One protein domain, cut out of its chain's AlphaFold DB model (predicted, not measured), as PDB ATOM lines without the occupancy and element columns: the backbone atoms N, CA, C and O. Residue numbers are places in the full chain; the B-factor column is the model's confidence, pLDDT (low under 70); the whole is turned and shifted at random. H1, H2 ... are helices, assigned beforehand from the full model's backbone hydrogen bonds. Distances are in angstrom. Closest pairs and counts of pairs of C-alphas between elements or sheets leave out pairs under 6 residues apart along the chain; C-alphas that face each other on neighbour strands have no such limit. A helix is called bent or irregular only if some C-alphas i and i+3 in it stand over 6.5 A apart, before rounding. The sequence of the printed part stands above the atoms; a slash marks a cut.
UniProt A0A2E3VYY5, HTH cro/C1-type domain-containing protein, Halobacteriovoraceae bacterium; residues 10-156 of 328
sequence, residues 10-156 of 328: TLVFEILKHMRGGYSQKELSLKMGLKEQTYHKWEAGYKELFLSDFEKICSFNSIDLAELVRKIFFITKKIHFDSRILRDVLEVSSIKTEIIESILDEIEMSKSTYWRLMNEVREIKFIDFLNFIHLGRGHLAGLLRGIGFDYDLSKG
ATOM      1  N   THR A  10      34.981  29.219 -38.314       83.75
ATOM      2  CA  THR A  10      35.245  28.357 -37.155       83.75
ATOM      3  C   THR A  10      34.424  28.768 -35.934       83.75
ATOM      4  O   THR A  10      33.882  27.892 -35.267       83.75
ATOM      5  N   LEU A  11      34.197  30.071 -35.724       85.94
ATOM      6  CA  LEU A  11      33.350  30.575 -34.641       85.94
ATOM      7  C   LEU A  11      31.920  30.015 -34.704       85.94
ATOM      8  O   LEU A  11      31.358  29.638 -33.682       85.94
ATOM      9  N   VAL A  12      31.327  29.909 -35.899       91.44
ATOM     10  CA  VAL A  12      29.982  29.324 -36.044       91.44
ATOM     11  C   VAL A  12      29.987  27.855 -35.635       91.44
ATOM     12  O   VAL A  12      29.052  27.404 -34.980       91.44
ATOM     13  N   PHE A  13      31.035  27.110 -35.983       90.38
ATOM     14  CA  PHE A  13      31.141  25.696 -35.628       90.38
ATOM     15  C   PHE A  13      31.281  25.508 -34.117       90.38
ATOM     16  O   PHE A  13      30.656  24.613 -33.551       90.38
ATOM     17  N   GLU A  14      32.049  26.373 -33.456       88.62
ATOM     18  CA  GLU A  14      32.198  26.356 -32.002       88.62
ATOM     19  C   GLU A  14      30.892  26.710 -31.285       88.62
ATOM     20  O   GLU A  14      30.503  25.998 -30.357       88.62
ATOM     21  N   ILE A  15      30.170  27.731 -31.763       92.38
ATOM     22  CA  ILE A  15      28.846  28.098 -31.241       92.38
ATOM     23  C   ILE A  15      27.872  26.927 -31.393       92.38
ATOM     24  O   ILE A  15      27.200  26.562 -30.434       92.38
ATOM     25  N   LEU A  16      27.799  26.304 -32.573       94.56
ATOM     26  CA  LEU A  16      26.911  25.159 -32.794       94.56
ATOM     27  C   LEU A  16      27.278  23.980 -31.890       94.56
ATOM     28  O   LEU A  16      26.409  23.419 -31.230       94.56
ATOM     29  N   LYS A  17      28.569  23.658 -31.773       91.31
ATOM     30  CA  LYS A  17      29.039  22.585 -30.893       91.31
ATOM     31  C   LYS A  17      28.678  22.841 -29.430       91.31
ATOM     32  O   LYS A  17      28.296  21.905 -28.732       91.31
ATOM     33  N   HIS A  18      28.782  24.089 -28.980       90.44
ATOM     34  CA  HIS A  18      28.349  24.499 -27.648       90.44
ATOM     35  C   HIS A  18      26.832  24.332 -27.477       90.44
ATOM     36  O   HIS A  18      26.389  23.633 -26.570       90.44
ATOM     37  N   MET A  19      26.046  24.890 -28.400       92.38
ATOM     38  CA  MET A  19      24.577  24.853 -28.387       92.38
ATOM     39  C   MET A  19      24.002  23.440 -28.555       92.38
ATOM     40  O   MET A  19      22.851  23.189 -28.203       92.38
ATOM     41  N   ARG A  20      24.777  22.502 -29.110       92.56
ATOM     42  CA  ARG A  20      24.413  21.084 -29.172       92.56
ATOM     43  C   ARG A  20      24.498  20.397 -27.812       92.56
ATOM     44  O   ARG A  20      23.759  19.439 -27.568       92.56
ATOM     45  N   GLY A  21      25.393  20.858 -26.939       88.94
ATOM     46  CA  GLY A  21      25.634  20.260 -25.632       88.94
ATOM     47  C   GLY A  21      25.947  18.762 -25.730       88.94
ATOM     48  O   GLY A  21      26.825  18.336 -26.481       88.94
ATOM     49  N   GLY A  22      25.210  17.954 -24.964       90.38
ATOM     50  CA  GLY A  22      25.412  16.504 -24.881       90.38
ATOM     51  C   GLY A  22      24.802  15.676 -26.018       90.38
ATOM     52  O   GLY A  22      25.071  14.482 -26.091       90.38
ATOM     53  N   TYR A  23      23.989  16.264 -26.901       92.44
ATOM     54  CA  TYR A  23      23.335  15.514 -27.980       92.44
ATOM     55  C   TYR A  23      24.315  15.145 -29.091       92.44
ATOM     56  O   TYR A  23      25.194  15.932 -29.432       92.44
ATOM     57  N   SER A  24      24.143  13.999 -29.747       94.06
ATOM     58  CA  SER A  24      24.802  13.762 -31.036       94.06
ATOM     59  C   SER A  24      24.193  14.640 -32.140       94.06
ATOM     60  O   SER A  24      23.050  15.096 -32.055       94.06
ATOM     61  N   GLN A  25      24.941  14.867 -33.223       94.00
ATOM     62  CA  GLN A  25      24.474  15.664 -34.370       94.00
ATOM     63  C   GLN A  25      23.185  15.100 -34.998       94.00
ATOM     64  O   GLN A  25      22.309  15.858 -35.427       94.00
ATOM     65  N   LYS A  26      23.057  13.767 -35.043       94.50
ATOM     66  CA  LYS A  26      21.871  13.077 -35.567       94.50
ATOM     67  C   LYS A  26      20.675  13.240 -34.631       94.50
ATOM     68  O   LYS A  26      19.593  13.600 -35.094       94.50
ATOM     69  N   GLU A  27      20.869  13.019 -33.330       94.19
ATOM     70  CA  GLU A  27      19.805  13.179 -32.330       94.19
ATOM     71  C   GLU A  27      19.265  14.604 -32.312       94.19
ATOM     72  O   GLU A  27      18.051  14.792 -32.332       94.19
ATOM     73  N   LEU A  28      20.149  15.605 -32.332       94.06
ATOM     74  CA  LEU A  28      19.729  17.000 -32.322       94.06
ATOM     75  C   LEU A  28      18.949  17.366 -33.589       94.06
ATOM     76  O   LEU A  28      17.899  17.997 -33.496       94.06
ATOM     77  N   SER A  29      19.402  16.900 -34.760       94.00
ATOM     78  CA  SER A  29      18.668  17.100 -36.017       94.00
ATOM     79  C   SER A  29      17.238  16.563 -35.923       94.00
ATOM     80  O   SER A  29      16.295  17.268 -36.272       94.00
ATOM     81  N   LEU A  30      17.069  15.338 -35.416       94.62
ATOM     82  CA  LEU A  30      15.758  14.702 -35.285       94.62
ATOM     83  C   LEU A  30      14.879  15.391 -34.235       94.62
ATOM     84  O   LEU A  30      13.706  15.641 -34.501       94.62
ATOM     85  N   LYS A  31      15.440  15.759 -33.077       93.56
ATOM     86  CA  LYS A  31      14.713  16.490 -32.024       93.56
ATOM     87  C   LYS A  31      14.229  17.868 -32.479       93.56
ATOM     88  O   LYS A  31      13.196  18.329 -32.011       93.56
ATOM     89  N   MET A  32      14.945  18.498 -33.407       92.44
ATOM     90  CA  MET A  32      14.549  19.761 -34.033       92.44
ATOM     91  C   MET A  32      13.586  19.591 -35.225       92.44
ATOM     92  O   MET A  32      13.244  20.579 -35.872       92.44
ATOM     93  N   GLY A  33      13.173  18.363 -35.567       92.81
ATOM     94  CA  GLY A  33      12.307  18.094 -36.723       92.81
ATOM     95  C   GLY A  33      12.999  18.268 -38.083       92.81
ATOM     96  O   GLY A  33      12.345  18.518 -39.094       92.81
ATOM     97  N   LEU A  34      14.329  18.165 -38.126       93.25
ATOM     98  CA  LEU A  34      15.145  18.305 -39.332       93.25
ATOM     99  C   LEU A  34      15.528  16.932 -39.908       93.25
ATOM    100  O   LEU A  34      15.420  15.892 -39.260       93.25
ATOM    101  N   LYS A  35      16.055  16.921 -41.140       94.50
ATOM    102  CA  LYS A  35      16.676  15.714 -41.713       94.50
ATOM    103  C   LYS A  35      17.897  15.318 -40.877       94.50
ATOM    104  O   LYS A  35      18.670  16.193 -40.503       94.50
ATOM    105  N   GLU A  36      18.121  14.016 -40.689       91.44
ATOM    106  CA  GLU A  36      19.145  13.450 -39.783       91.44
ATOM    107  C   GLU A  36      20.545  14.074 -39.894       91.44
ATOM    108  O   GLU A  36      21.264  14.199 -38.911       91.44
ATOM    109  N   GLN A  37      20.941  14.462 -41.104       93.75
ATOM    110  CA  GLN A  37      22.270  14.984 -41.424       93.75
ATOM    111  C   GLN A  37      22.358  16.519 -41.414       93.75
ATOM    112  O   GLN A  37      23.419  17.063 -41.718       93.75
ATOM    113  N   THR A  38      21.264  17.238 -41.149       93.75
ATOM    114  CA  THR A  38      21.234  18.702 -41.291       93.75
ATOM    115  C   THR A  38      22.168  19.381 -40.291       93.75
ATOM    116  O   THR A  38      22.969  20.210 -40.716       93.75
ATOM    117  N   TYR A  39      22.140  18.995 -39.010       94.94
ATOM    118  CA  TYR A  39      22.995  19.617 -37.994       94.94
ATOM    119  C   TYR A  39      24.480  19.310 -38.219       94.94
ATOM    120  O   TYR A  39      25.313  20.209 -38.157       94.94
ATOM    121  N   HIS A  40      24.807  18.065 -38.595       92.94
ATOM    122  CA  HIS A  40      26.165  17.688 -39.008       92.94
ATOM    123  C   HIS A  40      26.668  18.563 -40.163       92.94
ATOM    124  O   HIS A  40      27.788  19.061 -40.124       92.94
ATOM    125  N   LYS A  41      25.836  18.797 -41.189       95.25
ATOM    126  CA  LYS A  41      26.224  19.637 -42.330       95.25
ATOM    127  C   LYS A  41      26.479  21.093 -41.934       95.25
ATOM    128  O   LYS A  41      27.315  21.723 -42.574       95.25
ATOM    129  N   TRP A  42      25.792  21.613 -40.917       94.88
ATOM    130  CA  TRP A  42      26.072  22.943 -40.373       94.88
ATOM    131  C   TRP A  42      27.373  22.969 -39.563       94.88
ATOM    132  O   TRP A  42      28.235  23.793 -39.854       94.88
ATOM    133  N   GLU A  43      27.560  22.047 -38.611       90.19
ATOM    134  CA  GLU A  43      28.785  21.973 -37.793       90.19
ATOM    135  C   GLU A  43      30.050  21.707 -38.623       90.19
ATOM    136  O   GLU A  43      31.118  22.208 -38.288       90.19
ATOM    137  N   ALA A  44      29.941  20.938 -39.709       87.75
ATOM    138  CA  ALA A  44      31.056  20.630 -40.606       87.75
ATOM    139  C   ALA A  44      31.243  21.663 -41.737       87.75
ATOM    140  O   ALA A  44      32.148  21.525 -42.557       87.75
ATOM    141  N   GLY A  45      30.368  22.671 -41.838       87.62
ATOM    142  CA  GLY A  45      30.443  23.702 -42.877       87.62
ATOM    143  C   GLY A  45      30.055  23.251 -44.293       87.62
ATOM    144  O   GLY A  45      30.230  24.014 -45.241       87.62
ATOM    145  N   TYR A  46      29.494  22.048 -44.463       91.25
ATOM    146  CA  TYR A  46      28.967  21.563 -45.749       91.25
ATOM    147  C   TYR A  46      27.673  22.262 -46.179       91.25
ATOM    148  O   TYR A  46      27.299  22.217 -47.352       91.25
ATOM    149  N   LYS A  47      26.956  22.876 -45.234       92.69
ATOM    150  CA  LYS A  47      25.754  23.672 -45.482       92.69
ATOM    151  C   LYS A  47      25.875  25.001 -44.745       92.69
ATOM    152  O   LYS A  47      26.250  25.034 -43.580       92.69
ATOM    153  N   GLU A  48      25.504  26.085 -45.420       92.62
ATOM    154  CA  GLU A  48      25.409  27.408 -44.799       92.62
ATOM    155  C   GLU A  48      24.299  27.423 -43.733       92.62
ATOM    156  O   GLU A  48      23.216  26.860 -43.932       92.62
ATOM    157  N   LEU A  49      24.584  28.067 -42.601       95.56
ATOM    158  CA  LEU A  49      23.612  28.320 -41.543       95.56
ATOM    159  C   LEU A  49      23.029  29.722 -41.733       95.56
ATOM    160  O   LEU A  49      23.767  30.710 -41.711       95.56
ATOM    161  N   PHE A  50      21.715  29.808 -41.916       95.56
ATOM    162  CA  PHE A  50      21.001  31.082 -41.981       95.56
ATOM    163  C   PHE A  50      20.583  31.556 -40.589       95.56
ATOM    164  O   PHE A  50      20.487  30.761 -39.654       95.56
ATOM    165  N   LEU A  51      20.340  32.859 -40.438       95.69
ATOM    166  CA  LEU A  51      19.942  33.433 -39.152       95.69
ATOM    167  C   LEU A  51      18.594  32.887 -38.659       95.69
ATOM    168  O   LEU A  51      18.457  32.634 -37.466       95.69
ATOM    169  N   SER A  52      17.645  32.623 -39.560       94.12
ATOM    170  CA  SER A  52      16.364  31.996 -39.204       94.12
ATOM    171  C   SER A  52      16.536  30.553 -38.708       94.12
ATOM    172  O   SER A  52      15.810  30.089 -37.832       94.12
ATOM    173  N   ASP A  53      17.522  29.820 -39.232       95.31
ATOM    174  CA  ASP A  53      17.861  28.489 -38.728       95.31
ATOM    175  C   ASP A  53      18.515  28.584 -37.345       95.31
ATOM    176  O   ASP A  53      18.206  27.782 -36.465       95.31
ATOM    177  N   PHE A  54      19.363  29.593 -37.119       96.62
ATOM    178  CA  PHE A  54      19.945  29.857 -35.803       96.62
ATOM    179  C   PHE A  54      18.888  30.254 -34.760       96.62
ATOM    180  O   PHE A  54      18.931  29.752 -33.640       96.62
ATOM    181  N   GLU A  55      17.884  31.054 -35.127       95.81
ATOM    182  CA  GLU A  55      16.733  31.368 -34.263       95.81
ATOM    183  C   GLU A  55      16.017  30.094 -33.781       95.81
ATOM    184  O   GLU A  55      15.693  29.967 -32.597       95.81
ATOM    185  N   LYS A  56      15.820  29.109 -34.668       94.50
ATOM    186  CA  LYS A  56      15.230  27.810 -34.294       94.50
ATOM    187  C   LYS A  56      16.121  27.044 -33.316       94.50
ATOM    188  O   LYS A  56      15.604  26.406 -32.402       94.50
ATOM    189  N   ILE A  57      17.445  27.108 -33.487       95.81
ATOM    190  CA  ILE A  57      18.412  26.495 -32.559       95.81
ATOM    191  C   ILE A  57      18.338  27.171 -31.183       95.81
ATOM    192  O   ILE A  57      18.317  26.474 -30.168       95.81
ATOM    193  N   CYS A  58      18.263  28.503 -31.129       95.94
ATOM    194  CA  CYS A  58      18.064  29.244 -29.882       95.94
ATOM    195  C   CYS A  58      16.747  28.854 -29.210       95.94
ATOM    196  O   CYS A  58      16.747  28.497 -28.035       95.94
ATOM    197  N   SER A  59      15.654  28.814 -29.974       94.50
ATOM    198  CA  SER A  59      14.330  28.433 -29.471       94.50
ATOM    199  C   SER A  59      14.323  27.015 -28.893       94.50
ATOM    200  O   SER A  59      13.782  26.790 -27.814       94.50
ATOM    201  N   PHE A  60      14.984  26.059 -29.561       94.44
ATOM    202  CA  PHE A  60      15.161  24.695 -29.049       94.44
ATOM    203  C   PHE A  60      15.906  24.667 -27.703       94.44
ATOM    204  O   PHE A  60      15.565  23.885 -26.819       94.44
ATOM    205  N   ASN A  61      16.887  25.554 -27.529       92.00
ATOM    206  CA  ASN A  61      17.641  25.723 -26.287       92.00
ATOM    207  C   ASN A  61      16.961  26.670 -25.281       92.00
ATOM    208  O   ASN A  61      17.592  27.085 -24.314       92.00
ATOM    209  N   SER A  62      15.678  27.000 -25.475       93.56
ATOM    210  CA  SER A  62      14.915  27.914 -24.608       93.56
ATOM    211  C   SER A  62      15.524  29.319 -24.484       93.56
ATOM    212  O   SER A  62      15.369  29.983 -23.462       93.56
ATOM    213  N   ILE A  63      16.208  29.788 -25.530       93.38
ATOM    214  CA  ILE A  63      16.763  31.141 -25.627       93.38
ATOM    215  C   ILE A  63      15.853  31.981 -26.529       93.38
ATOM    216  O   ILE A  63      15.748  31.713 -27.729       93.38
ATOM    217  N   ASP A  64      15.242  33.033 -25.974       92.81
ATOM    218  CA  ASP A  64      14.547  34.057 -26.765       92.81
ATOM    219  C   ASP A  64      15.581  34.976 -27.429       92.81
ATOM    220  O   ASP A  64      16.039  35.980 -26.871       92.81
ATOM    221  N   LEU A  65      15.963  34.613 -28.655       93.44
ATOM    222  CA  LEU A  65      16.910  35.391 -29.444       93.44
ATOM    223  C   LEU A  65      16.385  36.810 -29.715       93.44
ATOM    224  O   LEU A  65      17.179  37.748 -29.794       93.44
ATOM    225  N   ALA A  66      15.066  36.998 -29.845       91.12
ATOM    226  CA  ALA A  66      14.480  38.309 -30.109       91.12
ATOM    227  C   ALA A  66      14.653  39.221 -28.897       91.12
ATOM    228  O   ALA A  66      15.076  40.364 -29.041       91.12
ATOM    229  N   GLU A  67      14.367  38.724 -27.698       86.56
ATOM    230  CA  GLU A  67      14.602  39.478 -26.469       86.56
ATOM    231  C   GLU A  67      16.088  39.799 -26.281       86.56
ATOM    232  O   GLU A  67      16.433  40.936 -25.952       86.56
ATOM    233  N   LEU A  68      16.970  38.833 -26.556       84.75
ATOM    234  CA  LEU A  68      18.412  39.032 -26.456       84.75
ATOM    235  C   LEU A  68      18.901  40.144 -27.395       84.75
ATOM    236  O   LEU A  68      19.580  41.072 -26.956       84.75
ATOM    237  N   VAL A  69      18.514  40.100 -28.672       83.19
ATOM    238  CA  VAL A  69      18.884  41.140 -29.641       83.19
ATOM    239  C   VAL A  69      18.256  42.485 -29.264       83.19
ATOM    240  O   VAL A  69      18.948  43.501 -29.321       83.19
ATOM    241  N   ARG A  70      16.997  42.526 -28.798       78.56
ATOM    242  CA  ARG A  70      16.379  43.772 -28.306       78.56
ATOM    243  C   ARG A  70      17.180  44.396 -27.165       78.56
ATOM    244  O   ARG A  70      17.356  45.607 -27.168       78.56
ATOM    245  N   LYS A  71      17.688  43.596 -26.223       72.12
ATOM    246  CA  LYS A  71      18.517  44.086 -25.108       72.12
ATOM    247  C   LYS A  71      19.879  44.596 -25.571       72.12
ATOM    248  O   LYS A  71      20.320  45.638 -25.104       72.12
ATOM    249  N   ILE A  72      20.533  43.886 -26.491       67.88
ATOM    250  CA  ILE A  72      21.871  44.255 -26.981       67.88
ATOM    251  C   ILE A  72      21.823  45.527 -27.830       67.88
ATOM    252  O   ILE A  72      22.702  46.374 -27.712       67.88
ATOM    253  N   PHE A  73      20.799  45.652 -28.677       66.00
ATOM    254  CA  PHE A  73      20.674  46.734 -29.654       66.00
ATOM    255  C   PHE A  73      19.644  47.801 -29.266       66.00
ATOM    256  O   PHE A  73      19.390  48.715 -30.040       66.00
ATOM    257  N   PHE A  74      19.013  47.703 -28.094       63.00
ATOM    258  CA  PHE A  74      17.956  48.622 -27.648       63.00
ATOM    259  C   PHE A  74      16.813  48.793 -28.670       63.00
ATOM    260  O   PHE A  74      16.198  49.853 -28.782       63.00
ATOM    261  N   ILE A  75      16.516  47.734 -29.429       68.38
ATOM    262  CA  ILE A  75      15.469  47.738 -30.454       68.38
ATOM    263  C   ILE A  75      14.110  47.587 -29.760       68.38
ATOM    264  O   ILE A  75      13.841  46.585 -29.102       68.38
ATOM    265  N   THR A  76      13.230  48.571 -29.932       71.06
ATOM    266  CA  THR A  76      11.878  48.569 -29.340       71.06
ATOM    267  C   THR A  76      10.824  47.928 -30.242       71.06
ATOM    268  O   THR A  76       9.758  47.531 -29.774       71.06
ATOM    269  N   LYS A  77      11.113  47.803 -31.541       77.69
ATOM    270  CA  LYS A  77      10.218  47.193 -32.530       77.69
ATOM    271  C   LYS A  77      10.338  45.667 -32.568       77.69
ATOM    272  O   LYS A  77      11.250  45.062 -32.000       77.69
ATOM    273  N   LYS A  78       9.389  45.032 -33.261       84.31
ATOM    274  CA  LYS A  78       9.409  43.588 -33.517       84.31
ATOM    275  C   LYS A  78      10.643  43.223 -34.346       84.31
ATOM    276  O   LYS A  78      10.906  43.849 -35.367       84.31
ATOM    277  N   ILE A  79      11.353  42.185 -33.910       84.38
ATOM    278  CA  ILE A  79      12.525  41.661 -34.613       84.38
ATOM    279  C   ILE A  79      12.087  40.609 -35.625       84.38
ATOM    280  O   ILE A  79      11.256  39.749 -35.327       84.38
ATOM    281  N   HIS A  80      12.671  40.689 -36.815       87.19
ATOM    282  CA  HIS A  80      12.535  39.705 -37.876       87.19
ATOM    283  C   HIS A  80      13.912  39.108 -38.160       87.19
ATOM    284  O   HIS A  80      14.813  39.841 -38.554       87.19
ATOM    285  N   PHE A  81      14.088  37.799 -37.969       87.31
ATOM    286  CA  PHE A  81      15.368  37.099 -38.168       87.31
ATOM    287  C   PHE A  81      15.657  36.754 -39.633       87.31
ATOM    288  O   PHE A  81      16.064  35.649 -39.983       87.31
ATOM    289  N   ASP A  82      15.465  37.744 -40.491       86.44
ATOM    290  CA  ASP A  82      15.882  37.749 -41.885       86.44
ATOM    291  C   ASP A  82      16.762  38.977 -42.141       86.44
ATOM    292  O   ASP A  82      17.292  39.593 -41.216       86.44
ATOM    293  N   SER A  83      16.974  39.333 -43.402       86.00
ATOM    294  CA  SER A  83      17.840  40.448 -43.767       86.00
ATOM    295  C   SER A  83      17.357  41.820 -43.275       86.00
ATOM    296  O   SER A  83      18.175  42.739 -43.214       86.00
ATOM    297  N   ARG A  84      16.099  41.970 -42.834       85.88
ATOM    298  CA  ARG A  84      15.582  43.220 -42.242       85.88
ATOM    299  C   ARG A  84      16.319  43.612 -40.969       85.88
ATOM    300  O   ARG A  84      16.565  44.797 -40.762       85.88
ATOM    301  N   ILE A  85      16.754  42.630 -40.174       86.25
ATOM    302  CA  ILE A  85      17.491  42.869 -38.926       86.25
ATOM    303  C   ILE A  85      18.788  43.649 -39.148       86.25
ATOM    304  O   ILE A  85      19.255  44.332 -38.242       86.25
ATOM    305  N   LEU A  86      19.378  43.568 -40.347       84.81
ATOM    306  CA  LEU A  86      20.606  44.293 -40.655       84.81
ATOM    307  C   LEU A  86      20.397  45.791 -40.628       84.81
ATOM    308  O   LEU A  86      21.279  46.498 -40.164       84.81
ATOM    309  N   ARG A  87      19.248  46.279 -41.105       79.19
ATOM    310  CA  ARG A  87      18.945  47.711 -41.059       79.19
ATOM    311  C   ARG A  87      18.932  48.185 -39.615       79.19
ATOM    312  O   ARG A  87      19.587  49.167 -39.304       79.19
ATOM    313  N   ASP A  88      18.287  47.416 -38.748       77.31
ATOM    314  CA  ASP A  88      18.152  47.733 -37.329       77.31
ATOM    315  C   ASP A  88      19.510  47.699 -36.618       77.31
ATOM    316  O   ASP A  88      19.856  48.614 -35.876       77.31
ATOM    317  N   VAL A  89      20.315  46.670 -36.890       74.81
ATOM    318  CA  VAL A  89      21.671  46.532 -36.345       74.81
ATOM    319  C   VAL A  89      22.589  47.651 -36.833       74.81
ATOM    320  O   VAL A  89      23.340  48.201 -36.030       74.81
ATOM    321  N   LEU A  90      22.550  47.990 -38.124       72.88
ATOM    322  CA  LEU A  90      23.384  49.039 -38.718       72.88
ATOM    323  C   LEU A  90      22.980  50.431 -38.218       72.88
ATOM    324  O   LEU A  90      23.859  51.232 -37.907       72.88
ATOM    325  N   GLU A  91      21.674  50.691 -38.104       68.81
ATOM    326  CA  GLU A  91      21.108  51.933 -37.565       68.81
ATOM    327  C   GLU A  91      21.549  52.148 -36.114       68.81
ATOM    328  O   GLU A  91      22.081  53.204 -35.780       68.81
ATOM    329  N   VAL A  92      21.420  51.123 -35.266       60.38
ATOM    330  CA  VAL A  92      21.850  51.177 -33.859       60.38
ATOM    331  C   VAL A  92      23.369  51.266 -33.724       60.38
ATOM    332  O   VAL A  92      23.876  51.908 -32.807       60.38
ATOM    333  N   SER A  93      24.112  50.628 -34.629       53.72
ATOM    334  CA  SER A  93      25.579  50.666 -34.625       53.72
ATOM    335  C   SER A  93      26.144  51.965 -35.216       53.72
ATOM    336  O   SER A  93      27.361  52.062 -35.356       53.72
ATOM    337  N   SER A  94      25.293  52.942 -35.567       51.97
ATOM    338  CA  SER A  94      25.666  54.250 -36.132       51.97
ATOM    339  C   SER A  94      26.553  54.169 -37.383       51.97
ATOM    340  O   SER A  94      27.303  55.090 -37.709       51.97
ATOM    341  N   ILE A  95      26.466  53.068 -38.136       56.34
ATOM    342  CA  ILE A  95      27.276  52.873 -39.338       56.34
ATOM    343  C   ILE A  95      26.706  53.741 -40.463       56.34
ATOM    344  O   ILE A  95      25.658  53.440 -41.038       56.34
ATOM    345  N   LYS A  96      27.414  54.823 -40.804       54.28
ATOM    346  CA  LYS A  96      27.053  55.692 -41.933       54.28
ATOM    347  C   LYS A  96      27.188  54.961 -43.263       54.28
ATOM    348  O   LYS A  96      28.168  54.253 -43.488       54.28
ATOM    349  N   THR A  97      26.271  55.242 -44.190       55.81
ATOM    350  CA  THR A  97      26.268  54.693 -45.558       55.81
ATOM    351  C   THR A  97      27.588  54.924 -46.296       55.81
ATOM    352  O   THR A  97      28.042  54.063 -47.039       55.81
ATOM    353  N   GLU A  98      28.243  56.055 -46.033       54.22
ATOM    354  CA  GLU A  98      29.538  56.439 -46.612       54.22
ATOM    355  C   GLU A  98      30.691  55.507 -46.196       54.22
ATOM    356  O   GLU A  98      31.672  55.373 -46.921       54.22
ATOM    357  N   ILE A  99      30.573  54.842 -45.042       64.06
ATOM    358  CA  ILE A  99      31.596  53.945 -44.478       64.06
ATOM    359  C   ILE A  99      31.312  52.484 -44.869       64.06
ATOM    360  O   ILE A  99      32.182  51.621 -44.749       64.06
ATOM    361  N   ILE A 100      30.118  52.198 -45.403       69.50
ATOM    362  CA  ILE A 100      29.688  50.840 -45.749       69.50
ATOM    363  C   ILE A 100      30.656  50.181 -46.720       69.50
ATOM    364  O   ILE A 100      30.984  49.022 -46.522       69.50
ATOM    365  N   GLU A 101      31.171  50.889 -47.726       71.62
ATOM    366  CA  GLU A 101      32.106  50.275 -48.677       71.62
ATOM    367  C   GLU A 101      33.395  49.792 -47.998       71.62
ATOM    368  O   GLU A 101      33.799  48.651 -48.200       71.62
ATOM    369  N   SER A 102      33.973  50.609 -47.111       69.50
ATOM    370  CA  SER A 102      35.146  50.224 -46.315       69.50
ATOM    371  C   SER A 102      34.839  49.053 -45.379       69.50
ATOM    372  O   SER A 102      35.673  48.176 -45.182       69.50
ATOM    373  N   ILE A 103      33.637  49.019 -44.806       73.62
ATOM    374  CA  ILE A 103      33.182  47.935 -43.929       73.62
ATOM    375  C   ILE A 103      33.011  46.634 -44.703       73.62
ATOM    376  O   ILE A 103      33.406  45.578 -44.217       73.62
ATOM    377  N   LEU A 104      32.423  46.702 -45.897       80.81
ATOM    378  CA  LEU A 104      32.233  45.554 -46.774       80.81
ATOM    379  C   LEU A 104      33.575  44.938 -47.165       80.81
ATOM    380  O   LEU A 104      33.694  43.714 -47.152       80.81
ATOM    381  N   ASP A 105      34.589  45.765 -47.415       78.19
ATOM    382  CA  ASP A 105      35.956  45.297 -47.638       78.19
ATOM    383  C   ASP A 105      36.551  44.649 -46.373       78.19
ATOM    384  O   ASP A 105      37.190  43.602 -46.466       78.19
ATOM    385  N   GLU A 106      36.308  45.209 -45.181       74.50
ATOM    386  CA  GLU A 106      36.788  44.642 -43.909       74.50
ATOM    387  C   GLU A 106      36.172  43.277 -43.570       74.50
ATOM    388  O   GLU A 106      36.871  42.399 -43.060       74.50
ATOM    389  N   ILE A 107      34.886  43.075 -43.865       77.06
ATOM    390  CA  ILE A 107      34.194  41.792 -43.650       77.06
ATOM    391  C   ILE A 107      34.254  40.866 -44.879       77.06
ATOM    392  O   ILE A 107      33.664  39.783 -44.864       77.06
ATOM    393  N   GLU A 108      34.963  41.283 -45.934       83.38
ATOM    394  CA  GLU A 108      35.117  40.590 -47.222       83.38
ATOM    395  C   GLU A 108      33.773  40.202 -47.873       83.38
ATOM    396  O   GLU A 108      33.577  39.088 -48.375       83.38
ATOM    397  N   MET A 109      32.816  41.130 -47.859       86.81
ATOM    398  CA  MET A 109      31.502  40.989 -48.481       86.81
ATOM    399  C   MET A 109      31.416  41.809 -49.770       86.81
ATOM    400  O   MET A 109      31.686  43.003 -49.794       86.81
ATOM    401  N   SER A 110      30.956  41.196 -50.863       88.75
ATOM    402  CA  SER A 110      30.777  41.931 -52.119       88.75
ATOM    403  C   SER A 110      29.603  42.917 -52.057       88.75
ATOM    404  O   SER A 110      28.545  42.600 -51.505       88.75
ATOM    405  N   LYS A 111      29.732  44.066 -52.740       88.50
ATOM    406  CA  LYS A 111      28.651  45.065 -52.891       88.50
ATOM    407  C   LYS A 111      27.339  44.448 -53.391       88.50
ATOM    408  O   LYS A 111      26.267  44.794 -52.911       88.50
ATOM    409  N   SER A 112      27.416  43.482 -54.312       90.38
ATOM    410  CA  SER A 112      26.238  42.758 -54.812       90.38
ATOM    411  C   SER A 112      25.564  41.911 -53.728       90.38
ATOM    412  O   SER A 112      24.337  41.882 -53.641       90.38
ATOM    413  N   THR A 113      26.347  41.240 -52.876       89.88
ATOM    414  CA  THR A 113      25.797  40.473 -51.748       89.88
ATOM    415  C   THR A 113      25.118  41.399 -50.753       89.88
ATOM    416  O   THR A 113      23.973  41.140 -50.392       89.88
ATOM    417  N   TYR A 114      25.783  42.493 -50.382       89.00
ATOM    418  CA  TYR A 114      25.216  43.517 -49.511       89.00
ATOM    419  C   TYR A 114      23.905  44.074 -50.071       89.00
ATOM    420  O   TYR A 114      22.886  44.047 -49.391       89.00
ATOM    421  N   TRP A 115      23.888  44.481 -51.343       89.25
ATOM    422  CA  TRP A 115      22.683  44.994 -51.995       89.25
ATOM    423  C   TRP A 115      21.529  43.985 -51.949       89.25
ATOM    424  O   TRP A 115      20.404  44.357 -51.622       89.25
ATOM    425  N   ARG A 116      21.790  42.698 -52.218       89.38
ATOM    426  CA  ARG A 116      20.759  41.646 -52.148       89.38
ATOM    427  C   ARG A 116      20.233  41.431 -50.729       89.38
ATOM    428  O   ARG A 116      19.050  41.146 -50.583       89.38
ATOM    429  N   LEU A 117      21.086  41.558 -49.710       89.81
ATOM    430  CA  LEU A 117      20.660  41.508 -48.310       89.81
ATOM    431  C   LEU A 117      19.778  42.718 -47.988       89.81
ATOM    432  O   LEU A 117      18.648  42.548 -47.552       89.81
ATOM    433  N   MET A 118      20.237  43.933 -48.290       86.62
ATOM    434  CA  MET A 118      19.491  45.155 -47.977       86.62
ATOM    435  C   MET A 118      18.141  45.246 -48.684       86.62
ATOM    436  O   MET A 118      17.225  45.852 -48.139       86.62
ATOM    437  N   ASN A 119      18.001  44.651 -49.871       88.19
ATOM    438  CA  ASN A 119      16.744  44.603 -50.624       88.19
ATOM    439  C   ASN A 119      15.921  43.334 -50.356       88.19
ATOM    440  O   ASN A 119      15.013  43.036 -51.123       88.19
ATOM    441  N   GLU A 120      16.255  42.562 -49.318       86.19
ATOM    442  CA  GLU A 120      15.500  41.369 -48.903       86.19
ATOM    443  C   GLU A 120      15.411  40.269 -49.982       86.19
ATOM    444  O   GLU A 120      14.640  39.322 -49.880       86.19
ATOM    445  N   VAL A 121      16.272  40.340 -51.004       86.19
ATOM    446  CA  VAL A 121      16.381  39.357 -52.096       86.19
ATOM    447  C   VAL A 121      17.113  38.097 -51.630       86.19
ATOM    448  O   VAL A 121      17.032  37.039 -52.256       86.19
ATOM    449  N   ARG A 122      17.881  38.204 -50.542       87.38
ATOM    450  CA  ARG A 122      18.684  37.119 -49.986       87.38
ATOM    451  C   ARG A 122      18.503  37.034 -48.476       87.38
ATOM    452  O   ARG A 122      18.527  38.051 -47.786       87.38
ATOM    453  N   GLU A 123      18.409  35.808 -47.977       90.56
ATOM    454  CA  GLU A 123      18.457  35.516 -46.548       90.56
ATOM    455  C   GLU A 123      19.873  35.718 -45.987       90.56
ATOM    456  O   GLU A 123      20.880  35.400 -46.632       90.56
ATOM    457  N   ILE A 124      19.953  36.250 -44.770       93.44
ATOM    458  CA  ILE A 124      21.216  36.513 -44.091       93.44
ATOM    459  C   ILE A 124      21.807  35.232 -43.494       93.44
ATOM    460  O   ILE A 124      21.153  34.493 -42.754       93.44
ATOM    461  N   LYS A 125      23.086  34.980 -43.791       94.25
ATOM    462  CA  LYS A 125      23.845  33.913 -43.135       94.25
ATOM    463  C   LYS A 125      24.179  34.316 -41.708       94.25
ATOM    464  O   LYS A 125      24.520  35.468 -41.453       94.25
ATOM    465  N   PHE A 126      24.198  33.355 -40.795       94.94
ATOM    466  CA  PHE A 126      24.533  33.627 -39.402       94.94
ATOM    467  C   PHE A 126      25.936  34.235 -39.245       94.94
ATOM    468  O   PHE A 126      26.097  35.211 -38.523       94.94
ATOM    469  N   ILE A 127      26.938  33.754 -39.991       92.12
ATOM    470  CA  ILE A 127      28.285  34.353 -39.963       92.12
ATOM    471  C   ILE A 127      28.301  35.803 -40.466       92.12
ATOM    472  O   ILE A 127      29.057  36.622 -39.952       92.12
ATOM    473  N   ASP A 128      27.467  36.140 -41.450       90.44
ATOM    474  CA  ASP A 128      27.376  37.510 -41.958       90.44
ATOM    475  C   ASP A 128      26.746  38.409 -40.886       90.44
ATOM    476  O   ASP A 128      27.267  39.483 -40.607       90.44
ATOM    477  N   PHE A 129      25.700  37.928 -40.204       91.62
ATOM    478  CA  PHE A 129      25.120  38.604 -39.040       91.62
ATOM    479  C   PHE A 129      26.156  38.834 -37.933       91.62
ATOM    480  O   PHE A 129      26.298  39.962 -37.468       91.62
ATOM    481  N   LEU A 130      26.924  37.803 -37.560       89.75
ATOM    482  CA  LEU A 130      27.993  37.916 -36.563       89.75
ATOM    483  C   LEU A 130      29.043  38.960 -36.964       89.75
ATOM    484  O   LEU A 130      29.476  39.745 -36.125       89.75
ATOM    485  N   ASN A 131      29.429  39.003 -38.242       85.75
ATOM    486  CA  ASN A 131      30.351  40.019 -38.745       85.75
ATOM    487  C   ASN A 131      29.755  41.427 -38.636       85.75
ATOM    488  O   ASN A 131      30.445  42.324 -38.169       85.75
ATOM    489  N   PHE A 132      28.479  41.622 -38.982       81.12
ATOM    490  CA  PHE A 132      27.827  42.928 -38.848       81.12
ATOM    491  C   PHE A 132      27.730  43.397 -37.395       81.12
ATOM    492  O   PHE A 132      28.055  44.544 -37.102       81.12
ATOM    493  N   ILE A 133      27.345  42.523 -36.464       78.06
ATOM    494  CA  ILE A 133      27.291  42.897 -35.042       78.06
ATOM    495  C   ILE A 133      28.686  43.066 -34.432       78.06
ATOM    496  O   ILE A 133      28.825  43.772 -33.440       78.06
ATOM    497  N   HIS A 134      29.720  42.436 -35.003       77.88
ATOM    498  CA  HIS A 134      31.105  42.613 -34.565       77.88
ATOM    499  C   HIS A 134      31.624  44.026 -34.838       77.88
ATOM    500  O   HIS A 134      32.459  44.520 -34.082       77.88
ATOM    501  N   LEU A 135      31.092  44.691 -35.870       67.69
ATOM    502  CA  LEU A 135      31.380  46.099 -36.152       67.69
ATOM    503  C   LEU A 135      30.909  47.006 -35.008       67.69
ATOM    504  O   LEU A 135      31.569  47.990 -34.683       67.69
ATOM    505  N   GLY A 136      29.791  46.653 -34.367       56.38
ATOM    506  CA  GLY A 136      29.299  47.326 -33.171       56.38
ATOM    507  C   GLY A 136      30.089  46.909 -31.926       56.38
ATOM    508  O   GLY A 136      30.073  45.747 -31.510       56.38
ATOM    509  N   ARG A 137      30.791  47.857 -31.292       52.44
ATOM    510  CA  ARG A 137      31.656  47.565 -30.135       52.44
ATOM    511  C   ARG A 137      30.868  46.959 -28.967       52.44
ATOM    512  O   ARG A 137      30.120  47.644 -28.278       52.44
ATOM    513  N   GLY A 138      31.118  45.680 -28.685       54.97
ATOM    514  CA  GLY A 138      30.564  44.956 -27.534       54.97
ATOM    515  C   GLY A 138      29.248  44.216 -27.795       54.97
ATOM    516  O   GLY A 138      28.840  43.432 -26.940       54.97
ATOM    517  N   HIS A 139      28.625  44.383 -28.967       71.31
ATOM    518  CA  HIS A 139      27.378  43.686 -29.299       71.31
ATOM    519  C   HIS A 139      27.598  42.187 -29.524       71.31
ATOM    520  O   HIS A 139      26.834  41.371 -29.012       71.31
ATOM    521  N   LEU A 140      28.688  41.815 -30.210       79.25
ATOM    522  CA  LEU A 140      29.067  40.411 -30.380       79.25
ATOM    523  C   LEU A 140      29.262  39.715 -29.026       79.25
ATOM    524  O   LEU A 140      28.662  38.677 -28.788       79.25
ATOM    525  N   ALA A 141      30.042  40.306 -28.115       70.38
ATOM    526  CA  ALA A 141      30.272  39.728 -26.790       70.38
ATOM    527  C   ALA A 141      28.968  39.586 -25.983       70.38
ATOM    528  O   ALA A 141      28.760  38.566 -25.329       70.38
ATOM    529  N   GLY A 142      28.072  40.577 -26.068       67.69
ATOM    530  CA  GLY A 142      26.743  40.508 -25.458       67.69
ATOM    531  C   GLY A 142      25.897  39.359 -26.011       67.69
ATOM    532  O   GLY A 142      25.276  38.636 -25.235       67.69
ATOM    533  N   LEU A 143      25.922  39.144 -27.332       84.12
ATOM    534  CA  LEU A 143      25.207  38.038 -27.971       84.12
ATOM    535  C   LEU A 143      25.768  36.687 -27.529       84.12
ATOM    536  O   LEU A 143      24.998  35.828 -27.110       84.12
ATOM    537  N   LEU A 144      27.093  36.513 -27.593       83.69
ATOM    538  CA  LEU A 144      27.754  35.257 -27.233       83.69
ATOM    539  C   LEU A 144      27.502  34.898 -25.760       83.69
ATOM    540  O   LEU A 144      27.098  33.777 -25.464       83.69
ATOM    541  N   ARG A 145      27.592  35.872 -24.847       77.62
ATOM    542  CA  ARG A 145      27.236  35.673 -23.433       77.62
ATOM    543  C   ARG A 145      25.760  35.327 -23.249       77.62
ATOM    544  O   ARG A 145      25.429  34.463 -22.443       77.62
ATOM    545  N   GLY A 146      24.873  35.984 -23.992       74.81
ATOM    546  CA  GLY A 146      23.434  35.735 -23.926       74.81
ATOM    547  C   GLY A 146      23.021  34.331 -24.360       74.81
ATOM    548  O   GLY A 146      21.992  33.841 -23.908       74.81
ATOM    549  N   ILE A 147      23.834  33.672 -25.189       85.12
ATOM    550  CA  ILE A 147      23.656  32.262 -25.561       85.12
ATOM    551  C   ILE A 147      24.511  31.303 -24.715       85.12
ATOM    552  O   ILE A 147      24.592  30.124 -25.042       85.12
ATOM    553  N   GLY A 148      25.163  31.789 -23.650       79.94
ATOM    554  CA  GLY A 148      26.008  30.981 -22.763       79.94
ATOM    555  C   GLY A 148      27.382  30.608 -23.330       79.94
ATOM    556  O   GLY A 148      28.070  29.767 -22.754       79.94
ATOM    557  N   PHE A 149      27.801  31.221 -24.438       80.56
ATOM    558  CA  PHE A 149      29.047  30.906 -25.127       80.56
ATOM    559  C   PHE A 149      30.175  31.864 -24.724       80.56
ATOM    560  O   PHE A 149      30.237  33.012 -25.175       80.56
ATOM    561  N   ASP A 150      31.101  31.370 -23.905       70.06
ATOM    562  CA  ASP A 150      32.322  32.092 -23.551       70.06
ATOM    563  C   ASP A 150      33.352  31.981 -24.681       70.06
ATOM    564  O   ASP A 150      33.965  30.935 -24.899       70.06
ATOM    565  N   TYR A 151      33.552  33.085 -25.402       65.12
ATOM    566  CA  TYR A 151      34.526  33.177 -26.485       65.12
ATOM    567  C   TYR A 151      35.578  34.235 -26.195       65.12
ATOM    568  O   TYR A 151      35.275  35.416 -26.008       65.12
ATOM    569  N   ASP A 152      36.835  33.809 -26.223       57.09
ATOM    570  CA  ASP A 152      37.969  34.703 -26.079       57.09
ATOM    571  C   ASP A 152      38.274  35.404 -27.412       57.09
ATOM    572  O   ASP A 152      39.027  34.915 -28.258       57.09
ATOM    573  N   LEU A 153      37.687  36.592 -27.583       54.41
ATOM    574  CA  LEU A 153      37.916  37.468 -28.737       54.41
ATOM    575  C   LEU A 153      39.393  37.903 -28.882       54.41
ATOM    576  O   LEU A 153      39.766  38.425 -29.935       54.41
ATOM    577  N   SER A 154      40.250  37.684 -27.872       46.12
ATOM    578  CA  SER A 154      41.677  38.038 -27.919       46.12
ATOM    579  C   SER A 154      42.511  37.143 -28.844       46.12
ATOM    580  O   SER A 154      43.569  37.570 -29.312       46.12
ATOM    581  N   LYS A 155      42.014  35.949 -29.206       44.47
ATOM    582  CA  LYS A 155      42.703  35.018 -30.119       44.47
ATOM    583  C   LYS A 155      42.807  35.511 -31.573       44.47
ATOM    584  O   LYS A 155      43.513  34.889 -32.360       44.47
ATOM    585  N   GLY A 156      42.159  36.627 -31.932       38.22
ATOM    586  CA  GLY A 156      42.122  37.155 -33.304       38.22
ATOM    587  C   GLY A 156      42.643  38.583 -33.523       38.22
ATOM    588  O   GLY A 156      42.814  38.972 -34.676       38.22
TER     589      GLY A 156
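This is residues 10 to 156 of the 328 residues of the protein "HTH cro/C1-type domain-containing protein" of Halobacteriovoraceae bacterium (UniProt A0A2E3VYY5). Short helices gather into a compact body, with H9 nearest its middle: H1, H2 and H3 cluster at one end of the longest axis, H6, H7 and H8 lie toward the other, and H4, H5 and H10 lie between. The last residues lead off to one side, where H11 touches no helix. The printed part has 147 residues with eleven named helices, H1 to H11 in order, and no named strand; the class is all helix. It is compact, with a radius of gyration of the C-alphas of 15.3 A, and spans 46 by 34 by 29 A.

Find C-alpha 10 at (35.245, 28.357, -37.155); from there H1, the longest helix, runs 15.3 A to residue 20. Next come H2, residues 25 to 31, 10.1 A, and H3, residues 38 to 43, 8.9 A. Look for H4 at residues 51 to 60, 14.2 A, H5 at 65 to 73, 12.0 A, and H6 at 85 to 92, 10.7 A. H7, residues 97 to 106, 14.6 A, is irregular, but only just: C-alphas 98 and 101 are 7.0 A apart. H8 takes residues 111 to 118, 10.4 A. H9 begins at C-alpha 126, (24.533, 33.627, -39.402), and runs 14.6 A to residue 135. H10 takes residues 139 to 146, 10.4 A, and H11 residues 153 to 156, 6.2 A, ending at (42.122, 37.155, -33.304).

Start at H1, which touches H3 at a steep tilt of 51 degrees, opposite ways; their closest C-alphas, Phe 13 and Glu 43, are 4.9 A apart. H2 and H3 form a helical hairpin, closest at C-alphas 25 and 40, 5.3 A. H1 is close to H9 but not clearly touching it, with C-alphas 12 and 127 6.6 A apart. H9 is the hub, touching three helices. H6 touches it at a shallow tilt of 5 degrees, the same way, closest at C-alphas 89 and 133, 6.8 A. H10 touches H9 only at the corner, closest at C-alphas 140 and 134, 5.1 A. H4 and H9 only just touch, only at their ends, with 3 pairs of C-alphas within 8 A; the closest, 51 and 126, are 4.6 A apart. H5 touches H10 at a steep tilt of 41 degrees, opposite ways, closest at C-alphas 72 and 139, 6.0 A. H7 and H8 only just touch, only at the corner, with 3 such pairs; the closest C-alphas, 104 and 111, are 7.1 A apart. Every O i to N i+4 pair is within hydrogen-bond range in H1 to H6 and H8 to H10, against 4 of 6 in H7; H11 is too short for such a pair.

The farthest C-alphas, Glu 27 and Glu 98, are 46.6 A apart. The printed part has no cut, and the link from H5 to H6, 11 residues, is long. Mean pLDDT of the printed part is 82.6; 26 residues are under 70, among them 91 to 100 and 151 to 156.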